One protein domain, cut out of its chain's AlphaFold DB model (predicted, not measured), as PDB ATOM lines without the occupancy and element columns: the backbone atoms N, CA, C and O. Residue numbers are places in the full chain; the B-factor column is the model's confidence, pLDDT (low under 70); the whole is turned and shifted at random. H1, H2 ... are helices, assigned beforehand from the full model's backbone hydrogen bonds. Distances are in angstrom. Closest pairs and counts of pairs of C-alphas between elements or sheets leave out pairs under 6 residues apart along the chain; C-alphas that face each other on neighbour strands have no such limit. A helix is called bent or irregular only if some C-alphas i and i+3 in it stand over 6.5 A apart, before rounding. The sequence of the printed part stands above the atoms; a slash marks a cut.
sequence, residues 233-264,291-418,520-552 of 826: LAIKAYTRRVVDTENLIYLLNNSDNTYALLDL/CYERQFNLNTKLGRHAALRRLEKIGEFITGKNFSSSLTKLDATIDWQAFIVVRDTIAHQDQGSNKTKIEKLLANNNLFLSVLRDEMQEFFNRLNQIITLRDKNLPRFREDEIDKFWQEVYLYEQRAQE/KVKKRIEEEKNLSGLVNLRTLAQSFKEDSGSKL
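What this domain is: This is residues 233 to 264, 291 to 418 and 520 to 552 of the 826 residues of an uncharacterized protein of Candidatus Jidaibacter acanthamoeba (UniProt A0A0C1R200). One long helix, H7, runs most of the length of the domain, and H3 and the last part of H1, residues 248 to 255, lie beside it in a loose three-helix bundle; H5 packs slantwise on H3, and H10 packs on H5 and also touches residues 367 to 375 of H7, near the start of that long helix. H6 makes a corner at the start of H7, H8 crosses the first part of H1 at the far end, and residues 520 to 526 of H9 stick out. The printed part has 193 residues, with ten named helices, H1 to H10 in chain order, and no named strand: all helix. It is compact, with a radius of gyration of the C-alphas of 18.6 A and spans of 54 by 51 by 28 A.

How they stand to each other: H1, residues 233 to 255, H3, residues 301 to 318, and H7, residues 365 to 393, make a bundle, three helices roughly side by side. H1 touches H3 with residues 247 to 255 alone, at a shallow tilt of 27 degrees, opposite ways; the closest C-alphas, of Asn 247 and Phe 317, are 6.0 A apart. H1 touches H7 with residues 248 to 255 alone, at a steep tilt of 39 degrees, closest at C-alphas 255 and 376, 5.1 A. H8, residues 399 to 416, touches H1, only just about perpendicular at 70.5 degrees, closest at C-alphas 237 and 410, 5.8 A. H2, residues 291 to 294, is close but not clearly touching H7, with C-alphas 292 and 373 closest at 6.5 A. H3 touches H5, residues 336 to 347, at a steep tilt of 45 degrees, with C-alphas 312 and 343 closest at 4.4 A. H4, residues 325 to 328, is close but not clearly touching H7, C-alphas 327 and 386 being closest at 7.2 A. H6, residues 354 to 363, and H7 touch only at the corner, and only just, with 3 pairs of C-alphas within 8 A; those of Leu 361 and Phe 368 are closest at 6.6 A. H9, residues 520 to 530, touches no helix. H10, residues 535 to 545, touches H5 at a steep tilt of 54 degrees, closest at C-alphas 338 and 541, 5.2 A, and touches H7, closest at C-alphas 371 and 537, 6.0 A. Each O i to N i+4 pair is within hydrogen-bond range in H1, H3, H6, H9 and H10, against 7 of 8 in H5, 22 of 25 in H7 and 12 of 14 in H8; H2 and H4 are too short for such a pair.

Where its parts are: H1 begins at C-alpha 233 (-57.900, -3.814, -21.873) and measures 31.6 A from first to last C-alpha; H3 measures 26.3 A. H7 measures 39.9 A, from C-alpha 365 (-24.462, -34.828, -10.419), with a kink of 28 degrees near residue 377. H8 measures 25.0 A and is irregular, with C-alphas 400 and 403 8.9 A apart. H10 ends at C-alpha 545 (-36.006, -32.969, -27.041).

The domain as a whole: The two C-alphas farthest apart, of Asp 400 and Ser 550, are 59.8 A apart. Residues 265 to 290 and 419 to 519 are not printed, leaving gaps of 18.5 A and 23.2 A between C-alphas. Of the links printed whole, none is long. Mean pLDDT of the printed part is 86.1; residues 257 to 264, 291 to 295, 320, 418 and 548 are under 70.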
ATOM      1  N   LEU A 233     -59.235  -4.418 -21.957       89.94
ATOM      2  CA  LEU A 233     -57.900  -3.814 -21.873       89.94
ATOM      3  C   LEU A 233     -57.496  -3.478 -20.438       89.94
ATOM      4  O   LEU A 233     -56.345  -3.700 -20.078       89.94
ATOM      5  N   ALA A 234     -58.422  -2.957 -19.632       92.94
ATOM      6  CA  ALA A 234     -58.126  -2.547 -18.264       92.94
ATOM      7  C   ALA A 234     -57.872  -3.769 -17.376       92.94
ATOM      8  O   ALA A 234     -56.882  -3.802 -16.648       92.94
ATOM      9  N   ILE A 235     -58.707  -4.805 -17.504       93.50
ATOM     10  CA  ILE A 235     -58.508  -6.083 -16.813       93.50
ATOM     11  C   ILE A 235     -57.164  -6.686 -17.213       93.50
ATOM     12  O   ILE A 235     -56.384  -7.037 -16.335       93.50
ATOM     13  N   LYS A 236     -56.869  -6.759 -18.517       89.62
ATOM     14  CA  LYS A 236     -55.612  -7.329 -19.019       89.62
ATOM     15  C   LYS A 236     -54.388  -6.560 -18.525       89.62
ATOM     16  O   LYS A 236     -53.427  -7.189 -18.102       89.62
ATOM     17  N   ALA A 237     -54.406  -5.227 -18.590       91.38
ATOM     18  CA  ALA A 237     -53.300  -4.390 -18.128       91.38
ATOM     19  C   ALA A 237     -53.037  -4.601 -16.630       91.38
ATOM     20  O   ALA A 237     -51.893  -4.800 -16.223       91.38
ATOM     21  N   TYR A 238     -54.109  -4.621 -15.830       93.25
ATOM     22  CA  TYR A 238     -54.034  -4.837 -14.390       93.25
ATOM     23  C   TYR A 238     -53.493  -6.224 -14.037       93.25
ATOM     24  O   TYR A 238     -52.477  -6.322 -13.349       93.25
ATOM     25  N   THR A 239     -54.132  -7.296 -14.520       90.50
ATOM     26  CA  THR A 239     -53.727  -8.667 -14.173       90.50
ATOM     27  C   THR A 239     -52.307  -8.939 -14.623       90.50
ATOM     28  O   THR A 239     -51.508  -9.425 -13.835       90.50
ATOM     29  N   ARG A 240     -51.956  -8.542 -15.850       89.00
ATOM     30  CA  ARG A 240     -50.602  -8.680 -16.378       89.00
ATOM     31  C   ARG A 240     -49.572  -7.984 -15.500       89.00
ATOM     32  O   ARG A 240     -48.566  -8.601 -15.183       89.00
ATOM     33  N   ARG A 241     -49.800  -6.720 -15.119       91.69
ATOM     34  CA  ARG A 241     -48.829  -5.961 -14.321       91.69
ATOM     35  C   ARG A 241     -48.615  -6.598 -12.951       91.69
ATOM     36  O   ARG A 241     -47.472  -6.742 -12.541       91.69
ATOM     37  N   VAL A 242     -49.694  -7.001 -12.278       89.94
ATOM     38  CA  VAL A 242     -49.610  -7.640 -10.957       89.94
ATOM     39  C   VAL A 242     -48.941  -9.015 -11.047       89.94
ATOM     40  O   VAL A 242     -48.032  -9.283 -10.270       89.94
ATOM     41  N   VAL A 243     -49.325  -9.846 -12.023       88.12
ATOM     42  CA  VAL A 243     -48.737 -11.179 -12.252       88.12
ATOM     43  C   VAL A 243     -47.251 -11.076 -12.603       88.12
ATOM     44  O   VAL A 243     -46.444 -11.798 -12.031       88.12
ATOM     45  N   ASP A 244     -46.868 -10.159 -13.495       90.62
ATOM     46  CA  ASP A 244     -45.467  -9.914 -13.855       90.62
ATOM     47  C   ASP A 244     -44.641  -9.495 -12.624       90.62
ATOM     48  O   ASP A 244     -43.510  -9.947 -12.454       90.62
ATOM     49  N   THR A 245     -45.199  -8.650 -11.750       90.44
ATOM     50  CA  THR A 245     -44.550  -8.227 -10.499       90.44
ATOM     51  C   THR A 245     -44.401  -9.385  -9.510       90.44
ATOM     52  O   THR A 245     -43.296  -9.612  -9.019       90.44
ATOM     53  N   GLU A 246     -45.471 -10.146  -9.252       86.19
ATOM     54  CA  GLU A 246     -45.436 -11.331  -8.379       86.19
ATOM     55  C   GLU A 246     -44.430 -12.371  -8.902       86.19
ATOM     56  O   GLU A 246     -43.562 -12.827  -8.157       86.19
ATOM     57  N   ASN A 247     -44.469 -12.687 -10.198       88.25
ATOM     58  CA  ASN A 247     -43.599 -13.700 -10.793       88.25
ATOM     59  C   ASN A 247     -42.138 -13.274 -10.871       88.25
ATOM     60  O   ASN A 247     -41.276 -14.128 -10.700       88.25
ATOM     61  N   LEU A 248     -41.819 -11.990 -11.065       90.62
ATOM     62  CA  LEU A 248     -40.433 -11.522 -10.956       90.62
ATOM     63  C   LEU A 248     -39.881 -11.715  -9.539       90.62
ATOM     64  O   LEU A 248     -38.746 -12.163  -9.395       90.62
ATOM     65  N   ILE A 249     -40.676 -11.433  -8.502       85.06
ATOM     66  CA  ILE A 249     -40.269 -11.668  -7.107       85.06
ATOM     67  C   ILE A 249     -40.076 -13.169  -6.856       85.06
ATOM     68  O   ILE A 249     -39.047 -13.575  -6.316       85.06
ATOM     69  N   TYR A 250     -41.012 -14.013  -7.301       84.62
ATOM     70  CA  TYR A 250     -40.866 -15.463  -7.172       84.62
ATOM     71  C   TYR A 250     -39.667 -16.006  -7.950       84.62
ATOM     72  O   TYR A 250     -38.953 -16.859  -7.429       84.62
ATOM     73  N   LEU A 251     -39.413 -15.520  -9.165       89.19
ATOM     74  CA  LEU A 251     -38.262 -15.917  -9.973       89.19
ATOM     75  C   LEU A 251     -36.948 -15.505  -9.321       89.19
ATOM     76  O   LEU A 251     -36.024 -16.312  -9.311       89.19
ATOM     77  N   LEU A 252     -36.859 -14.307  -8.737       86.19
ATOM     78  CA  LEU A 252     -35.685 -13.905  -7.962       86.19
ATOM     79  C   LEU A 252     -35.459 -14.863  -6.795       86.19
ATOM     80  O   LEU A 252     -34.404 -15.476  -6.724       86.19
ATOM     81  N   ASN A 253     -36.473 -15.096  -5.962       79.25
ATOM     82  CA  ASN A 253     -36.345 -15.989  -4.809       79.25
ATOM     83  C   ASN A 253     -36.019 -17.441  -5.205       79.25
ATOM     84  O   ASN A 253     -35.301 -18.130  -4.493       79.25
ATOM     85  N   ASN A 254     -36.546 -17.921  -6.338       83.44
ATOM     86  CA  ASN A 254     -36.279 -19.274  -6.829       83.44
ATOM     87  C   ASN A 254     -35.003 -19.371  -7.667       83.44
ATOM     88  O   ASN A 254     -34.560 -20.481  -7.904       83.44
ATOM     89  N   SER A 255     -34.385 -18.289  -8.129       85.81
ATOM     90  CA  SER A 255     -33.072 -18.329  -8.806       85.81
ATOM     91  C   SER A 255     -31.930 -18.007  -7.849       85.81
ATOM     92  O   SER A 255     -30.800 -18.438  -8.059       85.81
ATOM     93  N   ASP A 256     -32.257 -17.350  -6.742       76.12
ATOM     94  CA  ASP A 256     -31.348 -17.043  -5.660       76.12
ATOM     95  C   ASP A 256     -30.873 -18.314  -4.939       76.12
ATOM     96  O   ASP A 256     -31.659 -19.082  -4.383       76.12
ATOM     97  N   ASN A 257     -29.561 -18.544  -4.944       67.19
ATOM     98  CA  ASN A 257     -28.925 -19.644  -4.230       67.19
ATOM     99  C   ASN A 257     -28.611 -19.323  -2.764       67.19
ATOM    100  O   ASN A 257     -28.167 -20.210  -2.037       67.19
ATOM    101  N   THR A 258     -28.862 -18.101  -2.292       57.78
ATOM    102  CA  THR A 258     -28.755 -17.767  -0.873       57.78
ATOM    103  C   THR A 258     -30.083 -17.983  -0.177       57.78
ATOM    104  O   THR A 258     -31.049 -17.236  -0.284       57.78
ATOM    105  N   TYR A 259     -30.162 -19.090   0.548       54.59
ATOM    106  CA  TYR A 259     -31.226 -19.252   1.520       54.59
ATOM    107  C   TYR A 259     -30.759 -18.680   2.840       54.59
ATOM    108  O   TYR A 259     -29.873 -19.234   3.497       54.59
ATOM    109  N   ALA A 260     -31.374 -17.575   3.248       47.88
ATOM    110  CA  ALA A 260     -31.496 -17.327   4.667       47.88
ATOM    111  C   ALA A 260     -32.393 -18.444   5.195       47.88
ATOM    112  O   ALA A 260     -33.569 -18.505   4.843       47.88
ATOM    113  N   LEU A 261     -31.856 -19.322   6.046       45.25
ATOM    114  CA  LEU A 261     -32.691 -19.992   7.035       45.25
ATOM    115  C   LEU A 261     -33.489 -18.876   7.702       45.25
ATOM    116  O   LEU A 261     -32.927 -18.090   8.468       45.25
ATOM    117  N   LEU A 262     -34.754 -18.738   7.299       50.25
ATOM    118  CA  LEU A 262     -35.690 -17.784   7.858       50.25
ATOM    119  C   LEU A 262     -35.842 -18.191   9.316       50.25
ATOM    120  O   LEU A 262     -36.703 -18.995   9.668       50.25
ATOM    121  N   ASP A 263     -34.965 -17.682  10.176       50.00
ATOM    122  CA  ASP A 263     -35.170 -17.758  11.604       50.00
ATOM    123  C   ASP A 263     -36.375 -16.865  11.864       50.00
ATOM    124  O   ASP A 263     -36.264 -15.649  12.039       50.00
ATOM    125  N   LEU A 264     -37.559 -17.473  11.807       47.97
ATOM    126  CA  LEU A 264     -38.830 -16.797  12.011       47.97
ATOM    127  C   LEU A 264     -38.814 -16.025  13.334       47.97
ATOM    128  O   LEU A 264     -39.497 -15.015  13.441       47.97
ATOM    129  N   CYS A 291     -23.709 -20.939  -0.089       59.31
ATOM    130  CA  CYS A 291     -25.116 -20.799   0.271       59.31
ATOM    131  C   CYS A 291     -26.066 -21.782  -0.439       59.31
ATOM    132  O   CYS A 291     -27.073 -22.164   0.158       59.31
ATOM    133  N   TYR A 292     -25.734 -22.238  -1.655       62.16
ATOM    134  CA  TYR A 292     -26.569 -23.189  -2.402       62.16
ATOM    135  C   TYR A 292     -26.703 -24.543  -1.676       62.16
ATOM    136  O   TYR A 292     -27.767 -25.156  -1.711       62.16
ATOM    137  N   GLU A 293     -25.663 -24.976  -0.948       64.81
ATOM    138  CA  GLU A 293     -25.653 -26.236  -0.180       64.81
ATOM    139  C   GLU A 293     -26.617 -26.196   1.014       64.81
ATOM    140  O   GLU A 293     -26.980 -27.238   1.551       64.81
ATOM    141  N   ARG A 294     -27.062 -24.997   1.421       63.56
ATOM    142  CA  ARG A 294     -28.070 -24.814   2.476       63.56
ATOM    143  C   ARG A 294     -29.506 -24.961   1.968       63.56
ATOM    144  O   ARG A 294     -30.412 -25.040   2.792       63.56
ATOM    145  N   GLN A 295     -29.727 -24.943   0.650       66.44
ATOM    146  CA  GLN A 295     -31.064 -25.059   0.053       66.44
ATOM    147  C   GLN A 295     -31.464 -26.491  -0.249       66.44
ATOM    148  O   GLN A 295     -32.619 -26.857  -0.050       66.44
ATOM    149  N   PHE A 296     -30.529 -27.269  -0.779       76.88
ATOM    150  CA  PHE A 296     -30.734 -28.680  -1.054       76.88
ATOM    151  C   PHE A 296     -29.402 -29.413  -1.105       76.88
ATOM    152  O   PHE A 296     -28.413 -28.927  -1.661       76.88
ATOM    153  N   ASN A 297     -29.395 -30.629  -0.575       82.19
ATOM    154  CA  ASN A 297     -28.248 -31.513  -0.631       82.19
ATOM    155  C   ASN A 297     -28.368 -32.458  -1.835       82.19
ATOM    156  O   ASN A 297     -29.052 -33.478  -1.780       82.19
ATOM    157  N   LEU A 298     -27.661 -32.162  -2.931       85.75
ATOM    158  CA  LEU A 298     -27.701 -32.997  -4.144       85.75
ATOM    159  C   LEU A 298     -27.123 -34.411  -3.954       85.75
ATOM    160  O   LEU A 298     -27.319 -35.271  -4.813       85.75
ATOM    161  N   ASN A 299     -26.444 -34.683  -2.836       86.88
ATOM    162  CA  ASN A 299     -25.998 -36.036  -2.509       86.88
ATOM    163  C   ASN A 299     -27.137 -36.896  -1.942       86.88
ATOM    164  O   ASN A 299     -27.075 -38.124  -2.026       86.88
ATOM    165  N   THR A 300     -28.200 -36.288  -1.408       88.44
ATOM    166  CA  THR A 300     -29.379 -37.015  -0.924       88.44
ATOM    167  C   THR A 300     -30.432 -37.127  -2.022       88.44
ATOM    168  O   THR A 300     -30.440 -36.403  -3.021       88.44
ATOM    169  N   LYS A 301     -31.329 -38.102  -1.878       91.25
ATOM    170  CA  LYS A 301     -32.494 -38.247  -2.760       91.25
ATOM    171  C   LYS A 301     -33.488 -37.100  -2.544       91.25
ATOM    172  O   LYS A 301     -33.975 -36.523  -3.513       91.25
ATOM    173  N   LEU A 302     -33.699 -36.727  -1.280       90.19
ATOM    174  CA  LEU A 302     -34.540 -35.610  -0.855       90.19
ATOM    175  C   LEU A 302     -34.114 -34.292  -1.523       90.19
ATOM    176  O   LEU A 302     -34.929 -33.661  -2.200       90.19
ATOM    177  N   GLY A 303     -32.829 -33.933  -1.448       89.31
ATOM    178  CA  GLY A 303     -32.325 -32.690  -2.034       89.31
ATOM    179  C   GLY A 303     -32.347 -32.683  -3.557       89.31
ATOM    180  O   GLY A 303     -32.685 -31.671  -4.170       89.31
ATOM    181  N   ARG A 304     -32.100 -33.830  -4.201       92.06
ATOM    182  CA  ARG A 304     -32.269 -33.972  -5.657       92.06
ATOM    183  C   ARG A 304     -33.713 -33.734  -6.106       92.06
ATOM    184  O   ARG A 304     -33.934 -33.065  -7.113       92.06
ATOM    185  N   HIS A 305     -34.696 -34.240  -5.363       94.25
ATOM    186  CA  HIS A 305     -36.116 -34.041  -5.677       94.25
ATOM    187  C   HIS A 305     -36.554 -32.592  -5.430       94.25
ATOM    188  O   HIS A 305     -37.265 -32.020  -6.257       94.25
ATOM    189  N   ALA A 306     -36.077 -31.974  -4.347       90.19
ATOM    190  CA  ALA A 306     -36.289 -30.553  -4.081       90.19
ATOM    191  C   ALA A 306     -35.717 -29.675  -5.209       90.19
ATOM    192  O   ALA A 306     -36.385 -28.770  -5.710       90.19
ATOM    193  N   ALA A 307     -34.515 -29.994  -5.691       91.19
ATOM    194  CA  ALA A 307     -33.894 -29.280  -6.799       91.19
ATOM    195  C   ALA A 307     -34.676 -29.415  -8.121       91.19
ATOM    196  O   ALA A 307     -34.840 -28.429  -8.846       91.19
ATOM    197  N   LEU A 308     -35.222 -30.601  -8.424       94.31
ATOM    198  CA  LEU A 308     -36.119 -30.777  -9.574       94.31
ATOM    199  C   LEU A 308     -37.385 -29.925  -9.436       94.31
ATOM    200  O   LEU A 308     -37.784 -29.274 -10.403       94.31
ATOM    201  N   ARG A 309     -37.984 -29.870  -8.236       91.75
ATOM    202  CA  ARG A 309     -39.147 -29.007  -7.969       91.75
ATOM    203  C   ARG A 309     -38.840 -27.542  -8.239       91.75
ATOM    204  O   ARG A 309     -39.668 -26.837  -8.808       91.75
ATOM    205  N   ARG A 310     -37.659 -27.080  -7.833       89.06
ATOM    206  CA  ARG A 310     -37.224 -25.695  -8.028       89.06
ATOM    207  C   ARG A 310     -37.130 -25.340  -9.512       89.06
ATOM    208  O   ARG A 310     -37.711 -24.342  -9.930       89.06
ATOM    209  N   LEU A 311     -36.487 -26.183 -10.324       92.81
ATOM    210  CA  LEU A 311     -36.435 -25.990 -11.782       92.81
ATOM    211  C   LEU A 311     -37.829 -26.026 -12.421       92.81
ATOM    212  O   LEU A 311     -38.122 -25.228 -13.312       92.81
ATOM    213  N   GLU A 312     -38.703 -26.913 -11.941       92.81
ATOM    214  CA  GLU A 312     -40.098 -26.970 -12.375       92.81
ATOM    215  C   GLU A 312     -40.836 -25.651 -12.086       92.81
ATOM    216  O   GLU A 312     -41.462 -25.093 -12.987       92.81
ATOM    217  N   LYS A 313     -40.720 -25.111 -10.863       89.06
ATOM    218  CA  LYS A 313     -41.321 -23.824 -10.464       89.06
ATOM    219  C   LYS A 313     -40.807 -22.669 -11.323       89.06
ATOM    220  O   LYS A 313     -41.610 -21.881 -11.817       89.06
ATOM    221  N   ILE A 314     -39.494 -22.582 -11.545       92.00
ATOM    222  CA  ILE A 314     -38.894 -21.543 -12.401       92.00
ATOM    223  C   ILE A 314     -39.495 -21.597 -13.809       92.00
ATOM    224  O   ILE A 314     -39.960 -20.579 -14.322       92.00
ATOM    225  N   GLY A 315     -39.537 -22.782 -14.425       93.19
ATOM    226  CA  GLY A 315     -40.124 -22.930 -15.755       93.19
ATOM    227  C   GLY A 315     -41.625 -22.633 -15.784       93.19
ATOM    228  O   GLY A 315     -42.094 -22.032 -16.750       93.19
ATOM    229  N   GLU A 316     -42.374 -22.968 -14.727       89.06
ATOM    230  CA  GLU A 316     -43.801 -22.643 -14.593       89.06
ATOM    231  C   GLU A 316     -44.042 -21.128 -14.573       89.06
ATOM    232  O   GLU A 316     -44.913 -20.629 -15.299       89.06
ATOM    233  N   PHE A 317     -43.247 -20.383 -13.799       89.56
ATOM    234  CA  PHE A 317     -43.339 -18.924 -13.725       89.56
ATOM    235  C   PHE A 317     -43.007 -18.243 -15.054       89.56
ATOM    236  O   PHE A 317     -43.557 -17.180 -15.311       89.56
ATOM    237  N   ILE A 318     -42.176 -18.858 -15.906       89.25
ATOM    238  CA  ILE A 318     -41.754 -18.342 -17.225       89.25
ATOM    239  C   ILE A 318     -42.771 -18.653 -18.340       89.25
ATOM    240  O   ILE A 318     -42.715 -18.060 -19.421       89.25
ATOM    241  N   THR A 319     -43.731 -19.559 -18.117       85.06
ATOM    242  CA  THR A 319     -44.735 -19.886 -19.143       85.06
ATOM    243  C   THR A 319     -45.517 -18.644 -19.578       85.06
ATOM    244  O   THR A 319     -45.793 -17.755 -18.779       85.06
ATOM    245  N   GLY A 320     -45.965 -18.581 -20.838       69.75
ATOM    246  CA  GLY A 320     -46.664 -17.399 -21.374       69.75
ATOM    247  C   GLY A 320     -47.999 -17.036 -20.694       69.75
ATOM    248  O   GLY A 320     -48.585 -16.008 -21.029       69.75
ATOM    249  N   LYS A 321     -48.488 -17.873 -19.767       73.50
ATOM    250  CA  LYS A 321     -49.628 -17.580 -18.881       73.50
ATOM    251  C   LYS A 321     -49.229 -16.740 -17.660       73.50
ATOM    252  O   LYS A 321     -50.057 -15.991 -17.147       73.50
ATOM    253  N   ASN A 322     -47.980 -16.882 -17.223       77.81
ATOM    254  CA  ASN A 322     -47.427 -16.326 -15.993       77.81
ATOM    255  C   ASN A 322     -46.394 -15.222 -16.285       77.81
ATOM    256  O   ASN A 322     -46.329 -14.240 -15.558       77.81
ATOM    257  N   PHE A 323     -45.640 -15.303 -17.380       83.88
ATOM    258  CA  PHE A 323     -44.648 -14.291 -17.733       83.88
ATOM    259  C   PHE A 323     -44.994 -13.610 -19.044       83.88
ATOM    260  O   PHE A 323     -45.106 -14.243 -20.102       83.88
ATOM    261  N   SER A 324     -45.195 -12.295 -18.997       86.00
ATOM    262  CA  SER A 324     -45.681 -11.595 -20.170       86.00
ATOM    263  C   SER A 324     -44.607 -11.396 -21.237       86.00
ATOM    264  O   SER A 324     -43.431 -11.150 -20.970       86.00
ATOM    265  N   SER A 325     -45.047 -11.379 -22.498       83.38
ATOM    266  CA  SER A 325     -44.145 -11.154 -23.637       83.38
ATOM    267  C   SER A 325     -43.451  -9.783 -23.653       83.38
ATOM    268  O   SER A 325     -42.538  -9.586 -24.445       83.38
ATOM    269  N   SER A 326     -43.890  -8.816 -22.836       84.50
ATOM    270  CA  SER A 326     -43.168  -7.542 -22.701       84.50
ATOM    271  C   SER A 326     -41.922  -7.724 -21.858       84.50
ATOM    272  O   SER A 326     -40.941  -7.077 -22.182       84.50
ATOM    273  N   LEU A 327     -41.936  -8.598 -20.844       88.69
ATOM    274  CA  LEU A 327     -40.753  -8.886 -20.037       88.69
ATOM    275  C   LEU A 327     -39.762  -9.772 -20.787       88.69
ATOM    276  O   LEU A 327     -38.585  -9.436 -20.844       88.69
ATOM    277  N   THR A 328     -40.229 -10.838 -21.450       88.38
ATOM    278  CA  THR A 328     -39.326 -11.733 -22.203       88.38
ATOM    279  C   THR A 328     -38.598 -11.037 -23.352       88.38
ATOM    280  O   THR A 328     -37.522 -11.471 -23.742       88.38
ATOM    281  N   LYS A 329     -39.163  -9.950 -23.895       87.56
ATOM    282  CA  LYS A 329     -38.537  -9.135 -24.948       87.56
ATOM    283  C   LYS A 329     -37.544  -8.095 -24.432       87.56
ATOM    284  O   LYS A 329     -36.854  -7.506 -25.260       87.56
ATOM    285  N   LEU A 330     -37.495  -7.828 -23.123       89.50
ATOM    286  CA  LEU A 330     -36.515  -6.888 -22.564       89.50
ATOM    287  C   LEU A 330     -35.094  -7.432 -22.701       89.50
ATOM    288  O   LEU A 330     -34.181  -6.651 -22.941       89.50
ATOM    289  N   ASP A 331     -34.928  -8.752 -22.609       88.62
ATOM    290  CA  ASP A 331     -33.648  -9.422 -22.808       88.62
ATOM    291  C   ASP A 331     -33.778 -10.539 -23.855       88.62
ATOM    292  O   ASP A 331     -34.324 -11.613 -23.596       88.62
ATOM    293  N   ALA A 332     -33.265 -10.268 -25.058       86.75
ATOM    294  CA  ALA A 332     -33.261 -11.208 -26.178       86.75
ATOM    295  C   ALA A 332     -32.152 -12.274 -26.082       86.75
ATOM    296  O   ALA A 332     -32.078 -13.143 -26.948       86.75
ATOM    297  N   THR A 333     -31.285 -12.205 -25.067       90.12
ATOM    298  CA  THR A 333     -30.154 -13.129 -24.901       90.12
ATOM    299  C   THR A 333     -30.510 -14.393 -24.115       90.12
ATOM    300  O   THR A 333     -29.707 -15.326 -24.074       90.12
ATOM    301  N   ILE A 334     -31.695 -14.437 -23.492       91.62
ATOM    302  CA  ILE A 334     -32.175 -15.563 -22.681       91.62
ATOM    303  C   ILE A 334     -33.033 -16.501 -23.528       91.62
ATOM    304  O   ILE A 334     -34.023 -16.089 -24.138       91.62
ATOM    305  N   ASP A 335     -32.715 -17.795 -23.484       91.69
ATOM    306  CA  ASP A 335     -33.578 -18.834 -24.046       91.69
ATOM    307  C   ASP A 335     -34.689 -19.212 -23.057       91.69
ATOM    308  O   ASP A 335     -34.603 -20.191 -22.314       91.69
ATOM    309  N   TRP A 336     -35.768 -18.431 -23.057       92.38
ATOM    310  CA  TRP A 336     -36.948 -18.701 -22.233       92.38
ATOM    311  C   TRP A 336     -37.567 -20.080 -22.511       92.38
ATOM    312  O   TRP A 336     -38.160 -20.689 -21.618       92.38
ATOM    313  N   GLN A 337     -37.424 -20.599 -23.735       91.56
ATOM    314  CA  GLN A 337     -37.992 -21.890 -24.115       91.56
ATOM    315  C   GLN A 337     -37.217 -23.057 -23.492       91.56
ATOM    316  O   GLN A 337     -37.829 -24.093 -23.225       91.56
ATOM    317  N   ALA A 338     -35.918 -22.903 -23.221       94.44
ATOM    318  CA  ALA A 338     -35.128 -23.919 -22.526       94.44
ATOM    319  C   ALA A 338     -35.707 -24.235 -21.136       94.44
ATOM    320  O   ALA A 338     -35.932 -25.404 -20.823       94.44
ATOM    321  N   PHE A 339     -36.056 -23.210 -20.349       95.38
ATOM    322  CA  PHE A 339     -36.700 -23.383 -19.039       95.38
ATOM    323  C   PHE A 339     -38.036 -24.126 -19.139       95.38
ATOM    324  O   PHE A 339     -38.303 -25.029 -18.346       95.38
ATOM    325  N   ILE A 340     -38.858 -23.785 -20.137       94.00
ATOM    326  CA  ILE A 340     -40.157 -24.435 -20.363       94.00
ATOM    327  C   ILE A 340     -39.963 -25.916 -20.714       94.00
ATOM    328  O   ILE A 340     -40.653 -26.764 -20.165       94.00
ATOM    329  N   VAL A 341     -38.993 -26.248 -21.572       95.31
ATOM    330  CA  VAL A 341     -38.701 -27.643 -21.955       95.31
ATOM    331  C   VAL A 341     -38.203 -28.462 -20.764       95.31
ATOM    332  O   VAL A 341     -38.625 -29.608 -20.591       95.31
ATOM    333  N   VAL A 342     -37.329 -27.885 -19.934       95.88
ATOM    334  CA  VAL A 342     -36.862 -28.526 -18.698       95.88
ATOM    335  C   VAL A 342     -38.038 -28.783 -17.760       95.88
ATOM    336  O   VAL A 342     -38.236 -29.924 -17.345       95.88
ATOM    337  N   ARG A 343     -38.882 -27.775 -17.508       94.38
ATOM    338  CA  ARG A 343     -40.099 -27.922 -16.696       94.38
ATOM    339  C   ARG A 343     -41.041 -28.980 -17.253       94.38
ATOM    340  O   ARG A 343     -41.480 -29.830 -16.491       94.38
ATOM    341  N   ASP A 344     -41.328 -28.973 -18.551       93.81
ATOM    342  CA  ASP A 344     -42.252 -29.934 -19.163       93.81
ATOM    343  C   ASP A 344     -41.727 -31.369 -19.052       93.81
ATOM    344  O   ASP A 344     -42.498 -32.289 -18.793       93.81
ATOM    345  N   THR A 345     -40.413 -31.566 -19.175       94.88
ATOM    346  CA  THR A 345     -39.791 -32.890 -19.012       94.88
ATOM    347  C   THR A 345     -39.850 -33.363 -17.560       94.88
ATOM    348  O   THR A 345     -40.167 -34.527 -17.311       94.88
ATOM    349  N   ILE A 346     -39.596 -32.467 -16.598       94.62
ATOM    350  CA  ILE A 346     -39.697 -32.761 -15.161       94.62
ATOM    351  C   ILE A 346     -41.151 -33.048 -14.764       94.62
ATOM    352  O   ILE A 346     -41.396 -33.990 -14.016       94.62
ATOM    353  N   ALA A 347     -42.111 -32.264 -15.258       91.31
ATOM    354  CA  ALA A 347     -43.524 -32.342 -14.887       91.31
ATOM    355  C   ALA A 347     -44.285 -33.489 -15.576       91.31
ATOM    356  O   ALA A 347     -45.274 -33.977 -15.034       91.31
ATOM    357  N   HIS A 348     -43.855 -33.919 -16.768       90.94
ATOM    358  CA  HIS A 348     -44.552 -34.914 -17.594       90.94
ATOM    359  C   HIS A 348     -43.713 -36.180 -17.816       90.94
ATOM    360  O   HIS A 348     -43.494 -36.611 -18.951       90.94
ATOM    361  N   GLN A 349     -43.233 -36.797 -16.732       91.88
ATOM    362  CA  GLN A 349     -42.418 -38.022 -16.795       91.88
ATOM    363  C   GLN A 349     -43.181 -39.256 -17.305       91.88
ATOM    364  O   GLN A 349     -42.574 -40.224 -17.763       91.88
ATOM    365  N   ASP A 350     -44.513 -39.203 -17.302       87.88
ATOM    366  CA  ASP A 350     -45.411 -40.206 -17.877       87.88
ATOM    367  C   ASP A 350     -45.426 -40.224 -19.418       87.88
ATOM    368  O   ASP A 350     -45.978 -41.160 -20.017       87.88
ATOM    369  N   GLN A 351     -44.855 -39.195 -20.054       88.38
ATOM    370  CA  GLN A 351     -44.834 -39.005 -21.501       88.38
ATOM    371  C   GLN A 351     -43.480 -39.380 -22.108       88.38
ATOM    372  O   GLN A 351     -42.420 -39.015 -21.603       88.38
ATOM    373  N   GLY A 352     -43.519 -40.061 -23.258       86.75
ATOM    374  CA  GLY A 352     -42.309 -40.360 -24.026       86.75
ATOM    375  C   GLY A 352     -41.252 -41.093 -23.194       86.75
ATOM    376  O   GLY A 352     -41.567 -42.018 -22.449       86.75
ATOM    377  N   SER A 353     -40.008 -40.646 -23.337       90.25
ATOM    378  CA  SER A 353     -38.821 -41.115 -22.618       90.25
ATOM    379  C   SER A 353     -38.456 -40.230 -21.409       90.25
ATOM    380  O   SER A 353     -37.328 -40.290 -20.916       90.25
ATOM    381  N   ASN A 354     -39.384 -39.393 -20.923       93.12
ATOM    382  CA  ASN A 354     -39.092 -38.351 -19.932       93.12
ATOM    383  C   ASN A 354     -38.639 -38.906 -18.574       93.12
ATOM    384  O   ASN A 354     -37.649 -38.405 -18.050       93.12
ATOM    385  N   LYS A 355     -39.263 -39.969 -18.037       92.62
ATOM    386  CA  LYS A 355     -38.788 -40.614 -16.792       92.62
ATOM    387  C   LYS A 355     -37.307 -41.006 -16.887       92.62
ATOM    388  O   LYS A 355     -36.505 -40.587 -16.061       92.62
ATOM    389  N   THR A 356     -36.919 -41.698 -17.958       91.94
ATOM    390  CA  THR A 356     -35.522 -42.104 -18.190       91.94
ATOM    391  C   THR A 356     -34.577 -40.911 -18.342       91.94
ATOM    392  O   THR A 356     -33.429 -40.968 -17.905       91.94
ATOM    393  N   LYS A 357     -35.027 -39.809 -18.953       93.25
ATOM    394  CA  LYS A 357     -34.236 -38.571 -19.056       93.25
ATOM    395  C   LYS A 357     -33.983 -37.944 -17.686       93.25
ATOM    396  O   LYS A 357     -32.861 -37.518 -17.420       93.25
ATOM    397  N   ILE A 358     -34.993 -37.930 -16.816       94.19
ATOM    398  CA  ILE A 358     -34.850 -37.440 -15.443       94.19
ATOM    399  C   ILE A 358     -33.939 -38.356 -14.625       94.19
ATOM    400  O   ILE A 358     -33.037 -37.857 -13.960       94.19
ATOM    401  N   GLU A 359     -34.075 -39.677 -14.734       91.62
ATOM    402  CA  GLU A 359     -33.170 -40.633 -14.076       91.62
ATOM    403  C   GLU A 359     -31.708 -40.434 -14.511       91.62
ATOM    404  O   GLU A 359     -30.809 -40.389 -13.670       91.62
ATOM    405  N   LYS A 360     -31.463 -40.227 -15.813       91.38
ATOM    406  CA  LYS A 360     -30.127 -39.904 -16.344       91.38
ATOM    407  C   LYS A 360     -29.588 -38.579 -15.798       91.38
ATOM    408  O   LYS A 360     -28.407 -38.503 -15.467       91.38
ATOM    409  N   LEU A 361     -30.431 -37.547 -15.687       91.88
ATOM    410  CA  LEU A 361     -30.042 -36.269 -15.083       91.88
ATOM    411  C   LEU A 361     -29.674 -36.449 -13.603       91.88
ATOM    412  O   LEU A 361     -28.623 -35.979 -13.181       91.88
ATOM    413  N   LEU A 362     -30.498 -37.170 -12.838       91.00
ATOM    414  CA  LEU A 362     -30.278 -37.443 -11.413       91.00
ATOM    415  C   LEU A 362     -29.052 -38.327 -11.133       91.00
ATOM    416  O   LEU A 362     -28.568 -38.345  -9.998       91.00
ATOM    417  N   ALA A 363     -28.567 -39.055 -12.142       88.69
ATOM    418  CA  ALA A 363     -27.308 -39.796 -12.103       88.69
ATOM    419  C   ALA A 363     -26.083 -38.927 -12.463       88.69
ATOM    420  O   ALA A 363     -24.962 -39.267 -12.088       88.69
ATOM    421  N   ASN A 364     -26.269 -37.804 -13.168       86.81
ATOM    422  CA  ASN A 364     -25.197 -36.886 -13.561       86.81
ATOM    423  C   ASN A 364     -25.136 -35.664 -12.631       86.81
ATOM    424  O   ASN A 364     -25.545 -34.554 -12.988       86.81
ATOM    425  N   ASN A 365     -24.569 -35.871 -11.440       82.75
ATOM    426  CA  ASN A 365     -24.462 -34.828 -10.419       82.75
ATOM    427  C   ASN A 365     -23.721 -33.574 -10.906       82.75
ATOM    428  O   ASN A 365     -24.086 -32.476 -10.503       82.75
ATOM    429  N   ASN A 366     -22.725 -33.701 -11.789       86.94
ATOM    430  CA  ASN A 366     -21.931 -32.557 -12.249       86.94
ATOM    431  C   ASN A 366     -22.743 -31.601 -13.127       86.94
ATOM    432  O   ASN A 366     -22.726 -30.391 -12.901       86.94
ATOM    433  N   LEU A 367     -23.475 -32.138 -14.112       87.31
ATOM    434  CA  LEU A 367     -24.345 -31.322 -14.962       87.31
ATOM    435  C   LEU A 367     -25.447 -30.668 -14.127       87.31
ATOM    436  O   LEU A 367     -25.701 -29.472 -14.264       87.31
ATOM    437  N   PHE A 368     -26.073 -31.446 -13.241       87.00
ATOM    438  CA  PHE A 368     -27.166 -30.957 -12.410       87.00
ATOM    439  C   PHE A 368     -26.697 -29.860 -11.443       87.00
ATOM    440  O   PHE A 368     -27.338 -28.814 -11.341       87.00
ATOM    441  N   LEU A 369     -25.530 -30.046 -10.817       86.25
ATOM    442  CA  LEU A 369     -24.891 -29.050  -9.960       86.25
ATOM    443  C   LEU A 369     -24.544 -27.771 -10.729       86.25
ATOM    444  O   LEU A 369     -24.799 -26.686 -10.218       86.25
ATOM    445  N   SER A 370     -24.001 -27.871 -11.944       89.19
ATOM    446  CA  SER A 370     -23.647 -26.681 -12.727       89.19
ATOM    447  C   SER A 370     -24.878 -25.854 -13.112       89.19
ATOM    448  O   SER A 370     -24.865 -24.634 -12.955       89.19
ATOM    449  N   VAL A 371     -25.972 -26.508 -13.525       90.50
ATOM    450  CA  VAL A 371     -27.244 -25.818 -13.811       90.50
ATOM    451  C   VAL A 371     -27.764 -25.102 -12.562       90.50
ATOM    452  O   VAL A 371     -28.113 -23.926 -12.628       90.50
ATOM    453  N   LEU A 372     -27.802 -25.783 -11.416       87.50
ATOM    454  CA  LEU A 372     -28.390 -25.239 -10.189       87.50
ATOM    455  C   LEU A 372     -27.519 -24.178  -9.514       87.50
ATOM    456  O   LEU A 372     -28.047 -23.200  -8.992       87.50
ATOM    457  N   ARG A 373     -26.198 -24.358  -9.492       82.69
ATOM    458  CA  ARG A 373     -25.277 -23.459  -8.787       82.69
ATOM    459  C   ARG A 373     -24.865 -22.279  -9.657       82.69
ATOM    460  O   ARG A 373     -25.048 -21.134  -9.255       82.69
ATOM    461  N   ASP A 374     -24.305 -22.566 -10.827       85.19
ATOM    462  CA  ASP A 374     -23.640 -21.556 -11.650       85.19
ATOM    463  C   ASP A 374     -24.672 -20.820 -12.516       85.19
ATOM    464  O   ASP A 374     -24.755 -19.590 -12.503       85.19
ATOM    465  N   GLU A 375     -25.527 -21.569 -13.216       91.00
ATOM    466  CA  GLU A 375     -26.455 -20.972 -14.181       91.00
ATOM    467  C   GLU A 375     -27.693 -20.341 -13.541       91.00
ATOM    468  O   GLU A 375     -28.183 -19.341 -14.059       91.00
ATOM    469  N   MET A 376     -28.189 -20.838 -12.400       89.94
ATOM    470  CA  MET A 376     -29.259 -20.125 -11.680       89.94
ATOM    471  C   MET A 376     -28.767 -18.803 -11.090       89.94
ATOM    472  O   MET A 376     -29.521 -17.833 -11.096       89.94
ATOM    473  N   GLN A 377     -27.503 -18.719 -10.667       85.31
ATOM    474  CA  GLN A 377     -26.917 -17.448 -10.241       85.31
ATOM    475  C   GLN A 377     -26.751 -16.483 -11.422       85.31
ATOM    476  O   GLN A 377     -27.026 -15.287 -11.298       85.31
ATOM    477  N   GLU A 378     -26.333 -16.987 -12.588       89.69
ATOM    478  CA  GLU A 378     -26.326 -16.196 -13.820       89.69
ATOM    479  C   GLU A 378     -27.742 -15.704 -14.163       89.69
ATOM    480  O   GLU A 378     -27.943 -14.520 -14.440       89.69
ATOM    481  N   PHE A 379     -28.740 -16.587 -14.089       92.38
ATOM    482  CA  PHE A 379     -30.137 -16.252 -14.342       92.38
ATOM    483  C   PHE A 379     -30.668 -15.204 -13.354       92.38
ATOM    484  O   PHE A 379     -31.299 -14.242 -13.787       92.38
ATOM    485  N   PHE A 380     -30.336 -15.305 -12.063       88.88
ATOM    486  CA  PHE A 380     -30.637 -14.287 -11.052       88.88
ATOM    487  C   PHE A 380     -30.078 -12.909 -11.446       88.88
ATOM    488  O   PHE A 380     -30.790 -11.902 -11.421       88.88
ATOM    489  N   ASN A 381     -28.820 -12.853 -11.897       86.88
ATOM    490  CA  ASN A 381     -28.204 -11.604 -12.354       86.88
ATOM    491  C   ASN A 381     -28.920 -11.025 -13.583       86.88
ATOM    492  O   ASN A 381     -29.102  -9.809 -13.682       86.88
ATOM    493  N   ARG A 382     -29.373 -11.876 -14.506       91.00
ATOM    494  CA  ARG A 382     -30.160 -11.437 -15.666       91.00
ATOM    495  C   ARG A 382     -31.561 -10.965 -15.283       91.00
ATOM    496  O   ARG A 382     -32.030  -9.973 -15.832       91.00
ATOM    497  N   LEU A 383     -32.211 -11.591 -14.303       91.81
ATOM    498  CA  LEU A 383     -33.484 -11.101 -13.759       91.81
ATOM    499  C   LEU A 383     -33.336  -9.690 -13.177       91.81
ATOM    500  O   LEU A 383     -34.180  -8.833 -13.428       91.81
ATOM    501  N   ASN A 384     -32.230  -9.402 -12.491       89.00
ATOM    502  CA  ASN A 384     -31.914  -8.053 -12.009       89.00
ATOM    503  C   ASN A 384     -31.752  -7.033 -13.145       89.00
ATOM    504  O   ASN A 384     -32.271  -5.912 -13.076       89.00
ATOM    505  N   GLN A 385     -31.109  -7.432 -14.244       89.94
ATOM    506  CA  GLN A 385     -31.043  -6.608 -15.453       89.94
ATOM    507  C   GLN A 385     -32.432  -6.396 -16.070       89.94
ATOM    508  O   GLN A 385     -32.764  -5.273 -16.443       89.94
ATOM    509  N   ILE A 386     -33.283  -7.425 -16.113       92.81
ATOM    510  CA  ILE A 386     -34.672  -7.311 -16.579       92.81
ATOM    511  C   ILE A 386     -35.464  -6.336 -15.714       92.81
ATOM    512  O   ILE A 386     -36.201  -5.520 -16.259       92.81
ATOM    513  N   ILE A 387     -35.304  -6.362 -14.391       92.19
ATOM    514  CA  ILE A 387     -35.965  -5.419 -13.477       92.19
ATOM    515  C   ILE A 387     -35.496  -3.987 -13.759       92.19
ATOM    516  O   ILE A 387     -36.318  -3.074 -13.854       92.19
ATOM    517  N   THR A 388     -34.201  -3.803 -14.007       91.06
ATOM    518  CA  THR A 388     -33.640  -2.508 -14.417       91.06
ATOM    519  C   THR A 388     -34.223  -2.033 -15.753       91.06
ATOM    520  O   THR A 388     -34.625  -0.878 -15.897       91.06
ATOM    521  N   LEU A 389     -34.304  -2.915 -16.751       92.50
ATOM    522  CA  LEU A 389     -34.876  -2.607 -18.065       92.50
ATOM    523  C   LEU A 389     -36.383  -2.354 -17.988       92.50
ATOM    524  O   LEU A 389     -36.898  -1.501 -18.708       92.50
ATOM    525  N   ARG A 390     -37.090  -3.056 -17.103       92.75
ATOM    526  CA  ARG A 390     -38.513  -2.864 -16.818       92.75
ATOM    527  C   ARG A 390     -38.757  -1.469 -16.262       92.75
ATOM    528  O   ARG A 390     -39.645  -0.791 -16.762       92.75
ATOM    529  N   ASP A 391     -37.972  -1.036 -15.280       89.56
ATOM    530  CA  ASP A 391     -38.107   0.294 -14.668       89.56
ATOM    531  C   ASP A 391     -37.762   1.433 -15.646       89.56
ATOM    532  O   ASP A 391     -38.304   2.531 -15.538       89.56
ATOM    533  N   LYS A 392     -36.895   1.164 -16.635       90.19
ATOM    534  CA  LYS A 392     -36.532   2.111 -17.704       90.19
ATOM    535  C   LYS A 392     -37.553   2.181 -18.843       90.19
ATOM    536  O   LYS A 392     -37.804   3.265 -19.363       90.19
ATOM    537  N   ASN A 393     -38.100   1.040 -19.264       90.69
ATOM    538  CA  ASN A 393     -38.884   0.927 -20.501       90.69
ATOM    539  C   ASN A 393     -40.399   0.833 -20.275       90.69
ATOM    540  O   ASN A 393     -41.166   1.023 -21.221       90.69
ATOM    541  N   LEU A 394     -40.841   0.495 -19.063       91.38
ATOM    542  CA  LEU A 394     -42.253   0.397 -18.688       91.38
ATOM    543  C   LEU A 394     -42.606   1.477 -17.651       91.38
ATOM    544  O   LEU A 394     -41.707   2.034 -17.023       91.38
ATOM    545  N   PRO A 395     -43.906   1.756 -17.424       93.56
ATOM    546  CA  PRO A 395     -44.341   2.667 -16.370       93.56
ATOM    547  C   PRO A 395     -43.712   2.334 -15.013       93.56
ATOM    548  O   PRO A 395     -43.694   1.169 -14.580       93.56
ATOM    549  N   ARG A 396     -43.182   3.373 -14.365       92.62
ATOM    550  CA  ARG A 396     -42.368   3.281 -13.152       92.62
ATOM    551  C   ARG A 396     -43.221   3.526 -11.917       92.62
ATOM    552  O   ARG A 396     -43.922   4.530 -11.840       92.62
ATOM    553  N   PHE A 397     -43.133   2.623 -10.944       93.31
ATOM    554  CA  PHE A 397     -43.891   2.747  -9.704       93.31
ATOM    555  C   PHE A 397     -43.316   3.847  -8.805       93.31
ATOM    556  O   PHE A 397     -42.098   3.942  -8.619       93.31
ATOM    557  N   ARG A 398     -44.218   4.661  -8.251       89.44
ATOM    558  CA  ARG A 398     -43.949   5.717  -7.274       89.44
ATOM    559  C   ARG A 398     -45.080   5.733  -6.252       89.44
ATOM    560  O   ARG A 398     -46.249   5.758  -6.633       89.44
ATOM    561  N   GLU A 399     -44.724   5.678  -4.976       83.94
ATOM    562  CA  GLU A 399     -45.684   5.529  -3.878       83.94
ATOM    563  C   GLU A 399     -46.596   6.757  -3.720       83.94
ATOM    564  O   GLU A 399     -47.772   6.626  -3.392       83.94
ATOM    565  N   ASP A 400     -46.082   7.942  -4.044       88.94
ATOM    566  CA  ASP A 400     -46.783   9.225  -4.006       88.94
ATOM    567  C   ASP A 400     -47.708   9.471  -5.215       88.94
ATOM    568  O   ASP A 400     -48.596  10.320  -5.149       88.94
ATOM    569  N   GLU A 401     -47.560   8.711  -6.308       92.00
ATOM    570  CA  GLU A 401     -48.262   8.943  -7.581       92.00
ATOM    571  C   GLU A 401     -49.047   7.704  -8.082       92.00
ATOM    572  O   GLU A 401     -49.067   7.416  -9.280       92.00
ATOM    573  N   ILE A 402     -49.726   6.960  -7.198       90.62
ATOM    574  CA  ILE A 402     -50.384   5.671  -7.531       90.62
ATOM    575  C   ILE A 402     -51.409   5.777  -8.673       90.62
ATOM    576  O   ILE A 402     -51.406   4.946  -9.583       90.62
ATOM    577  N   ASP A 403     -52.284   6.788  -8.651       90.69
ATOM    578  CA  ASP A 403     -53.305   6.960  -9.694       90.69
ATOM    579  C   ASP A 403     -52.670   7.240 -11.060       90.69
ATOM    580  O   ASP A 403     -53.071   6.668 -12.074       90.69
ATOM    581  N   LYS A 404     -51.634   8.084 -11.088       94.50
ATOM    582  CA  LYS A 404     -50.878   8.414 -12.301       94.50
ATOM    583  C   LYS A 404     -50.121   7.197 -12.824       94.50
ATOM    584  O   LYS A 404     -50.217   6.899 -14.011       94.50
ATOM    585  N   PHE A 405     -49.458   6.453 -11.938       95.12
ATOM    586  CA  PHE A 405     -48.815   5.185 -12.274       95.12
ATOM    587  C   PHE A 405     -49.803   4.220 -12.942       95.12
ATOM    588  O   PHE A 405     -49.512   3.673 -14.007       95.12
ATOM    589  N   TRP A 406     -51.000   4.048 -12.370       95.38
ATOM    590  CA  TRP A 406     -52.025   3.201 -12.976       95.38
ATOM    591  C   TRP A 406     -52.443   3.695 -14.373       95.38
ATOM    592  O   TRP A 406     -52.525   2.891 -15.306       95.38
ATOM    593  N   GLN A 407     -52.665   5.001 -14.552       94.69
ATOM    594  CA  GLN A 407     -53.003   5.557 -15.868       94.69
ATOM    595  C   GLN A 407     -51.900   5.302 -16.902       94.69
ATOM    596  O   GLN A 407     -52.197   4.926 -18.037       94.69
ATOM    597  N   GLU A 408     -50.630   5.442 -16.523       94.69
ATOM    598  CA  GLU A 408     -49.495   5.141 -17.400       94.69
ATOM    599  C   GLU A 408     -49.459   3.658 -17.803       94.69
ATOM    600  O   GLU A 408     -49.261   3.350 -18.983       94.69
ATOM    601  N   VAL A 409     -49.716   2.737 -16.864       94.38
ATOM    602  CA  VAL A 409     -49.841   1.288 -17.136       94.38
ATOM    603  C   VAL A 409     -50.959   1.005 -18.138       94.38
ATOM    604  O   VAL A 409     -50.747   0.285 -19.118       94.38
ATOM    605  N   TYR A 410     -52.138   1.591 -17.931       93.69
ATOM    606  CA  TYR A 410     -53.279   1.416 -18.828       93.69
ATOM    607  C   TYR A 410     -52.996   1.950 -20.242       93.69
ATOM    608  O   TYR A 410     -53.212   1.240 -21.230       93.69
ATOM    609  N   LEU A 411     -52.458   3.170 -20.351       92.25
ATOM    610  CA  LEU A 411     -52.125   3.800 -21.633       92.25
ATOM    611  C   LEU A 411     -51.030   3.035 -22.387       92.25
ATOM    612  O   LEU A 411     -51.085   2.939 -23.615       92.25
ATOM    613  N   TYR A 412     -50.053   2.468 -21.677       90.88
ATOM    614  CA  TYR A 412     -49.030   1.615 -22.280       90.88
ATOM    615  C   TYR A 412     -49.649   0.385 -22.967       90.88
ATOM    616  O   TYR A 412     -49.363   0.121 -24.138       90.88
ATOM    617  N   GLU A 413     -50.543  -0.340 -22.284       87.62
ATOM    618  CA  GLU A 413     -51.206  -1.522 -22.860       87.62
ATOM    619  C   GLU A 413     -52.141  -1.138 -24.019       87.62
ATOM    620  O   GLU A 413     -52.239  -1.875 -25.002       87.62
ATOM    621  N   GLN A 414     -52.787   0.031 -23.950       87.06
ATOM    622  CA  GLN A 414     -53.613   0.553 -25.039       87.06
ATOM    623  C   GLN A 414     -52.784   0.799 -26.309       87.06
ATOM    624  O   GLN A 414     -53.141   0.296 -27.376       87.06
ATOM    625  N   ARG A 415     -51.646   1.497 -26.190       86.19
ATOM    626  CA  ARG A 415     -50.732   1.778 -27.315       86.19
ATOM    627  C   ARG A 415     -50.151   0.502 -27.919       86.19
ATOM    628  O   ARG A 415     -50.021   0.404 -29.133       86.19
ATOM    629  N   ALA A 416     -49.851  -0.501 -27.094       78.81
ATOM    630  CA  ALA A 416     -49.317  -1.782 -27.559       78.81
ATOM    631  C   ALA A 416     -50.294  -2.578 -28.451       78.81
ATOM    632  O   ALA A 416     -49.866  -3.492 -29.159       78.81
ATOM    633  N   GLN A 417     -51.594  -2.261 -28.423       72.44
ATOM    634  CA  GLN A 417     -52.607  -2.908 -29.263       72.44
ATOM    635  C   GLN A 417     -52.960  -2.145 -30.534       72.44
ATOM    636  O   GLN A 417     -53.680  -2.687 -31.381       72.44
ATOM    637  N   GLU A 418     -52.471  -0.918 -30.692       65.12
ATOM    638  CA  GLU A 418     -52.605  -0.211 -31.954       65.12
ATOM    639  C   GLU A 418     -51.721  -0.925 -32.982       65.12
ATOM    640  O   GLU A 418     -50.514  -1.069 -32.766       65.12
ATOM    641  N   LYS A 520     -40.300 -18.156 -40.273       71.25
ATOM    642  CA  LYS A 520     -40.245 -18.622 -38.875       71.25
ATOM    643  C   LYS A 520     -38.925 -19.322 -38.555       71.25
ATOM    644  O   LYS A 520     -38.389 -19.095 -37.477       71.25
ATOM    645  N   VAL A 521     -38.405 -20.144 -39.468       75.62
ATOM    646  CA  VAL A 521     -37.109 -20.816 -39.296       75.62
ATOM    647  C   VAL A 521     -35.973 -19.795 -39.312       75.62
ATOM    648  O   VAL A 521     -35.158 -19.804 -38.398       75.62
ATOM    649  N   LYS A 522     -35.952 -18.860 -40.270       76.06
ATOM    650  CA  LYS A 522     -34.957 -17.774 -40.307       76.06
ATOM    651  C   LYS A 522     -34.991 -16.929 -39.037       76.06
ATOM    652  O   LYS A 522     -33.943 -16.696 -38.449       76.06
ATOM    653  N   LYS A 523     -36.187 -16.550 -38.573       75.00
ATOM    654  CA  LYS A 523     -36.356 -15.806 -37.321       75.00
ATOM    655  C   LYS A 523     -35.838 -16.592 -36.116       75.00
ATOM    656  O   LYS A 523     -35.175 -16.006 -35.277       75.00
ATOM    657  N   ARG A 524     -36.085 -17.907 -36.049       73.06
ATOM    658  CA  ARG A 524     -35.521 -18.765 -34.995       73.06
ATOM    659  C   ARG A 524     -34.000 -18.826 -35.043       73.06
ATOM    660  O   ARG A 524     -33.382 -18.700 -34.003       73.06
ATOM    661  N   ILE A 525     -33.406 -18.965 -36.226       76.94
ATOM    662  CA  ILE A 525     -31.944 -18.983 -36.380       76.94
ATOM    663  C   ILE A 525     -31.338 -17.639 -35.947       76.94
ATOM    664  O   ILE A 525     -30.289 -17.607 -35.312       76.94
ATOM    665  N   GLU A 526     -31.977 -16.518 -36.284       76.06
ATOM    666  CA  GLU A 526     -31.554 -15.189 -35.820       76.06
ATOM    667  C   GLU A 526     -31.713 -15.024 -34.304       76.06
ATOM    668  O   GLU A 526     -30.813 -14.498 -33.657       76.06
ATOM    669  N   GLU A 527     -32.821 -15.500 -33.731       77.50
ATOM    670  CA  GLU A 527     -33.040 -15.533 -32.280       77.50
ATOM    671  C   GLU A 527     -31.960 -16.377 -31.590       77.50
ATOM    672  O   GLU A 527     -31.337 -15.897 -30.650       77.50
ATOM    673  N   GLU A 528     -31.659 -17.568 -32.113       77.81
ATOM    674  CA  GLU A 528     -30.640 -18.486 -31.588       77.81
ATOM    675  C   GLU A 528     -29.231 -17.880 -31.596       77.81
ATOM    676  O   GLU A 528     -28.465 -18.099 -30.657       77.81
ATOM    677  N   LYS A 529     -28.896 -17.064 -32.606       82.62
ATOM    678  CA  LYS A 529     -27.607 -16.351 -32.677       82.62
ATOM    679  C   LYS A 529     -27.426 -15.302 -31.582       82.62
ATOM    680  O   LYS A 529     -26.289 -15.007 -31.226       82.62
ATOM    681  N   ASN A 530     -28.516 -14.742 -31.062       86.19
ATOM    682  CA  ASN A 530     -28.466 -13.722 -30.011       86.19
ATOM    683  C   ASN A 530     -28.374 -14.327 -28.601       86.19
ATOM    684  O   ASN A 530     -28.128 -13.598 -27.640       86.19
ATOM    685  N   LEU A 531     -28.564 -15.645 -28.463       89.75
ATOM    686  CA  LEU A 531     -28.565 -16.329 -27.173       89.75
ATOM    687  C   LEU A 531     -27.143 -16.488 -26.617       89.75
ATOM    688  O   LEU A 531     -26.290 -17.141 -27.223       89.75
ATOM    689  N   SER A 532     -26.911 -15.999 -25.403       89.56
ATOM    690  CA  SER A 532     -25.627 -16.102 -24.694       89.56
ATOM    691  C   SER A 532     -25.822 -16.702 -23.300       89.56
ATOM    692  O   SER A 532     -26.919 -16.619 -22.755       89.56
ATOM    693  N   GLY A 533     -24.771 -17.283 -22.702       88.88
ATOM    694  CA  GLY A 533     -24.812 -17.881 -21.351       88.88
ATOM    695  C   GLY A 533     -25.786 -19.057 -21.201       88.88
ATOM    696  O   GLY A 533     -26.244 -19.592 -22.217       88.88
ATOM    697  N   LEU A 534     -26.065 -19.495 -19.965       92.69
ATOM    698  CA  LEU A 534     -27.008 -20.597 -19.658       92.69
ATOM    699  C   LEU A 534     -26.828 -21.830 -20.579       92.69
ATOM    700  O   LEU A 534     -27.776 -22.357 -21.172       92.69
ATOM    701  N   VAL A 535     -25.571 -22.201 -20.833       93.06
ATOM    702  CA  VAL A 535     -25.178 -23.171 -21.864       93.06
ATOM    703  C   VAL A 535     -25.606 -24.585 -21.477       93.06
ATOM    704  O   VAL A 535     -26.137 -25.315 -22.317       93.06
ATOM    705  N   ASN A 536     -25.418 -24.969 -20.219       93.75
ATOM    706  CA  ASN A 536     -25.770 -26.283 -19.693       93.75
ATOM    707  C   ASN A 536     -27.285 -26.468 -19.629       93.75
ATOM    708  O   ASN A 536     -27.767 -27.535 -19.999       93.75
ATOM    709  N   LEU A 537     -28.054 -25.439 -19.271       94.31
ATOM    710  CA  LEU A 537     -29.515 -25.457 -19.318       94.31
ATOM    711  C   LEU A 537     -30.020 -25.621 -20.755       94.31
ATOM    712  O   LEU A 537     -30.903 -26.444 -21.004       94.31
ATOM    713  N   ARG A 538     -29.450 -24.887 -21.721       93.06
ATOM    714  CA  ARG A 538     -29.790 -25.052 -23.148       93.06
ATOM    715  C   ARG A 538     -29.438 -26.449 -23.654       93.06
ATOM    716  O   ARG A 538     -30.253 -27.082 -24.321       93.06
ATOM    717  N   THR A 539     -28.262 -26.953 -23.291       91.88
ATOM    718  CA  THR A 539     -27.809 -28.309 -23.640       91.88
ATOM    719  C   THR A 539     -28.723 -29.371 -23.031       91.88
ATOM    720  O   THR A 539     -29.133 -30.307 -23.717       91.88
ATOM    721  N   LEU A 540     -29.123 -29.195 -21.771       93.62
ATOM    722  CA  LEU A 540     -30.080 -30.060 -21.092       93.62
ATOM    723  C   LEU A 540     -31.427 -30.054 -21.823       93.62
ATOM    724  O   LEU A 540     -31.927 -31.114 -22.189       93.62
ATOM    725  N   ALA A 541     -31.978 -28.875 -22.116       94.56
ATOM    726  CA  ALA A 541     -33.226 -28.740 -22.859       94.56
ATOM    727  C   ALA A 541     -33.156 -29.383 -24.256       94.56
ATOM    728  O   ALA A 541     -34.123 -30.003 -24.698       94.56
ATOM    729  N   GLN A 542     -32.020 -29.272 -24.949       92.12
ATOM    730  CA  GLN A 542     -31.794 -29.935 -26.234       92.12
ATOM    731  C   GLN A 542     -31.814 -31.464 -26.082       92.12
ATOM    732  O   GLN A 542     -32.572 -32.132 -26.785       92.12
ATOM    733  N   SER A 543     -31.084 -32.007 -25.102       91.06
ATOM    734  CA  SER A 543     -31.060 -33.448 -24.791       91.06
ATOM    735  C   SER A 543     -32.443 -33.999 -24.416       91.06
ATOM    736  O   SER A 543     -32.787 -35.143 -24.710       91.06
ATOM    737  N   PHE A 544     -33.288 -33.161 -23.814       92.69
ATOM    738  CA  PHE A 544     -34.657 -33.516 -23.463       92.69
ATOM    739  C   PHE A 544     -35.597 -33.548 -24.672       92.69
ATOM    740  O   PHE A 544     -36.610 -34.246 -24.629       92.69
ATOM    741  N   LYS A 545     -35.261 -32.869 -25.773       89.19
ATOM    742  CA  LYS A 545     -36.006 -32.969 -27.041       89.19
ATOM    743  C   LYS A 545     -35.642 -34.222 -27.837       89.19
ATOM    744  O   LYS A 545     -36.466 -34.688 -28.619       89.19
ATOM    745  N   GLU A 546     -34.446 -34.770 -27.644       86.44
ATOM    746  CA  GLU A 546     -33.994 -35.985 -28.328       86.44
ATOM    747  C   GLU A 546     -34.753 -37.215 -27.816       86.44
ATOM    748  O   GLU A 546     -34.922 -37.394 -26.607       86.44
ATOM    749  N   ASP A 547     -35.236 -38.081 -28.708       76.44
ATOM    750  CA  ASP A 547     -35.909 -39.314 -28.291       76.44
ATOM    751  C   ASP A 547     -34.872 -40.427 -28.103       76.44
ATOM    752  O   ASP A 547     -34.359 -40.991 -29.067       76.44
ATOM    753  N   SER A 548     -34.500 -40.688 -26.850       69.12
ATOM    754  CA  SER A 548     -33.361 -41.550 -26.499       69.12
ATOM    755  C   SER A 548     -33.706 -42.650 -25.488       69.12
ATOM    756  O   SER A 548     -32.813 -43.198 -24.833       69.12
ATOM    757  N   GLY A 549     -34.993 -42.978 -25.320       71.19
ATOM    758  CA  GLY A 549     -35.433 -43.966 -24.333       71.19
ATOM    759  C   GLY A 549     -36.758 -44.651 -24.659       71.19
ATOM    760  O   GLY A 549     -37.521 -44.221 -25.521       71.19
ATOM    761  N   SER A 550     -37.035 -45.736 -23.940       76.94
ATOM    762  CA  SER A 550     -38.287 -46.484 -24.043       76.94
ATOM    763  C   SER A 550     -39.417 -45.788 -23.285       76.94
ATOM    764  O   SER A 550     -39.231 -45.329 -22.159       76.94
ATOM    765  N   LYS A 551     -40.615 -45.774 -23.875       86.50
ATOM    766  CA  LYS A 551     -41.835 -45.333 -23.189       86.50
ATOM    767  C   LYS A 551     -42.200 -46.303 -22.070       86.50
ATOM    768  O   LYS A 551     -42.112 -47.515 -22.260       86.50
ATOM    769  N   LEU A 552     -42.680 -45.774 -20.945       87.19
ATOM    770  CA  LEU A 552     -43.148 -46.599 -19.831       87.19
ATOM    771  C   LEU A 552     -44.365 -47.437 -20.239       87.19
ATOM    772  O   LEU A 552     -45.363 -46.903 -20.743       87.19
TER     773      LEU A 552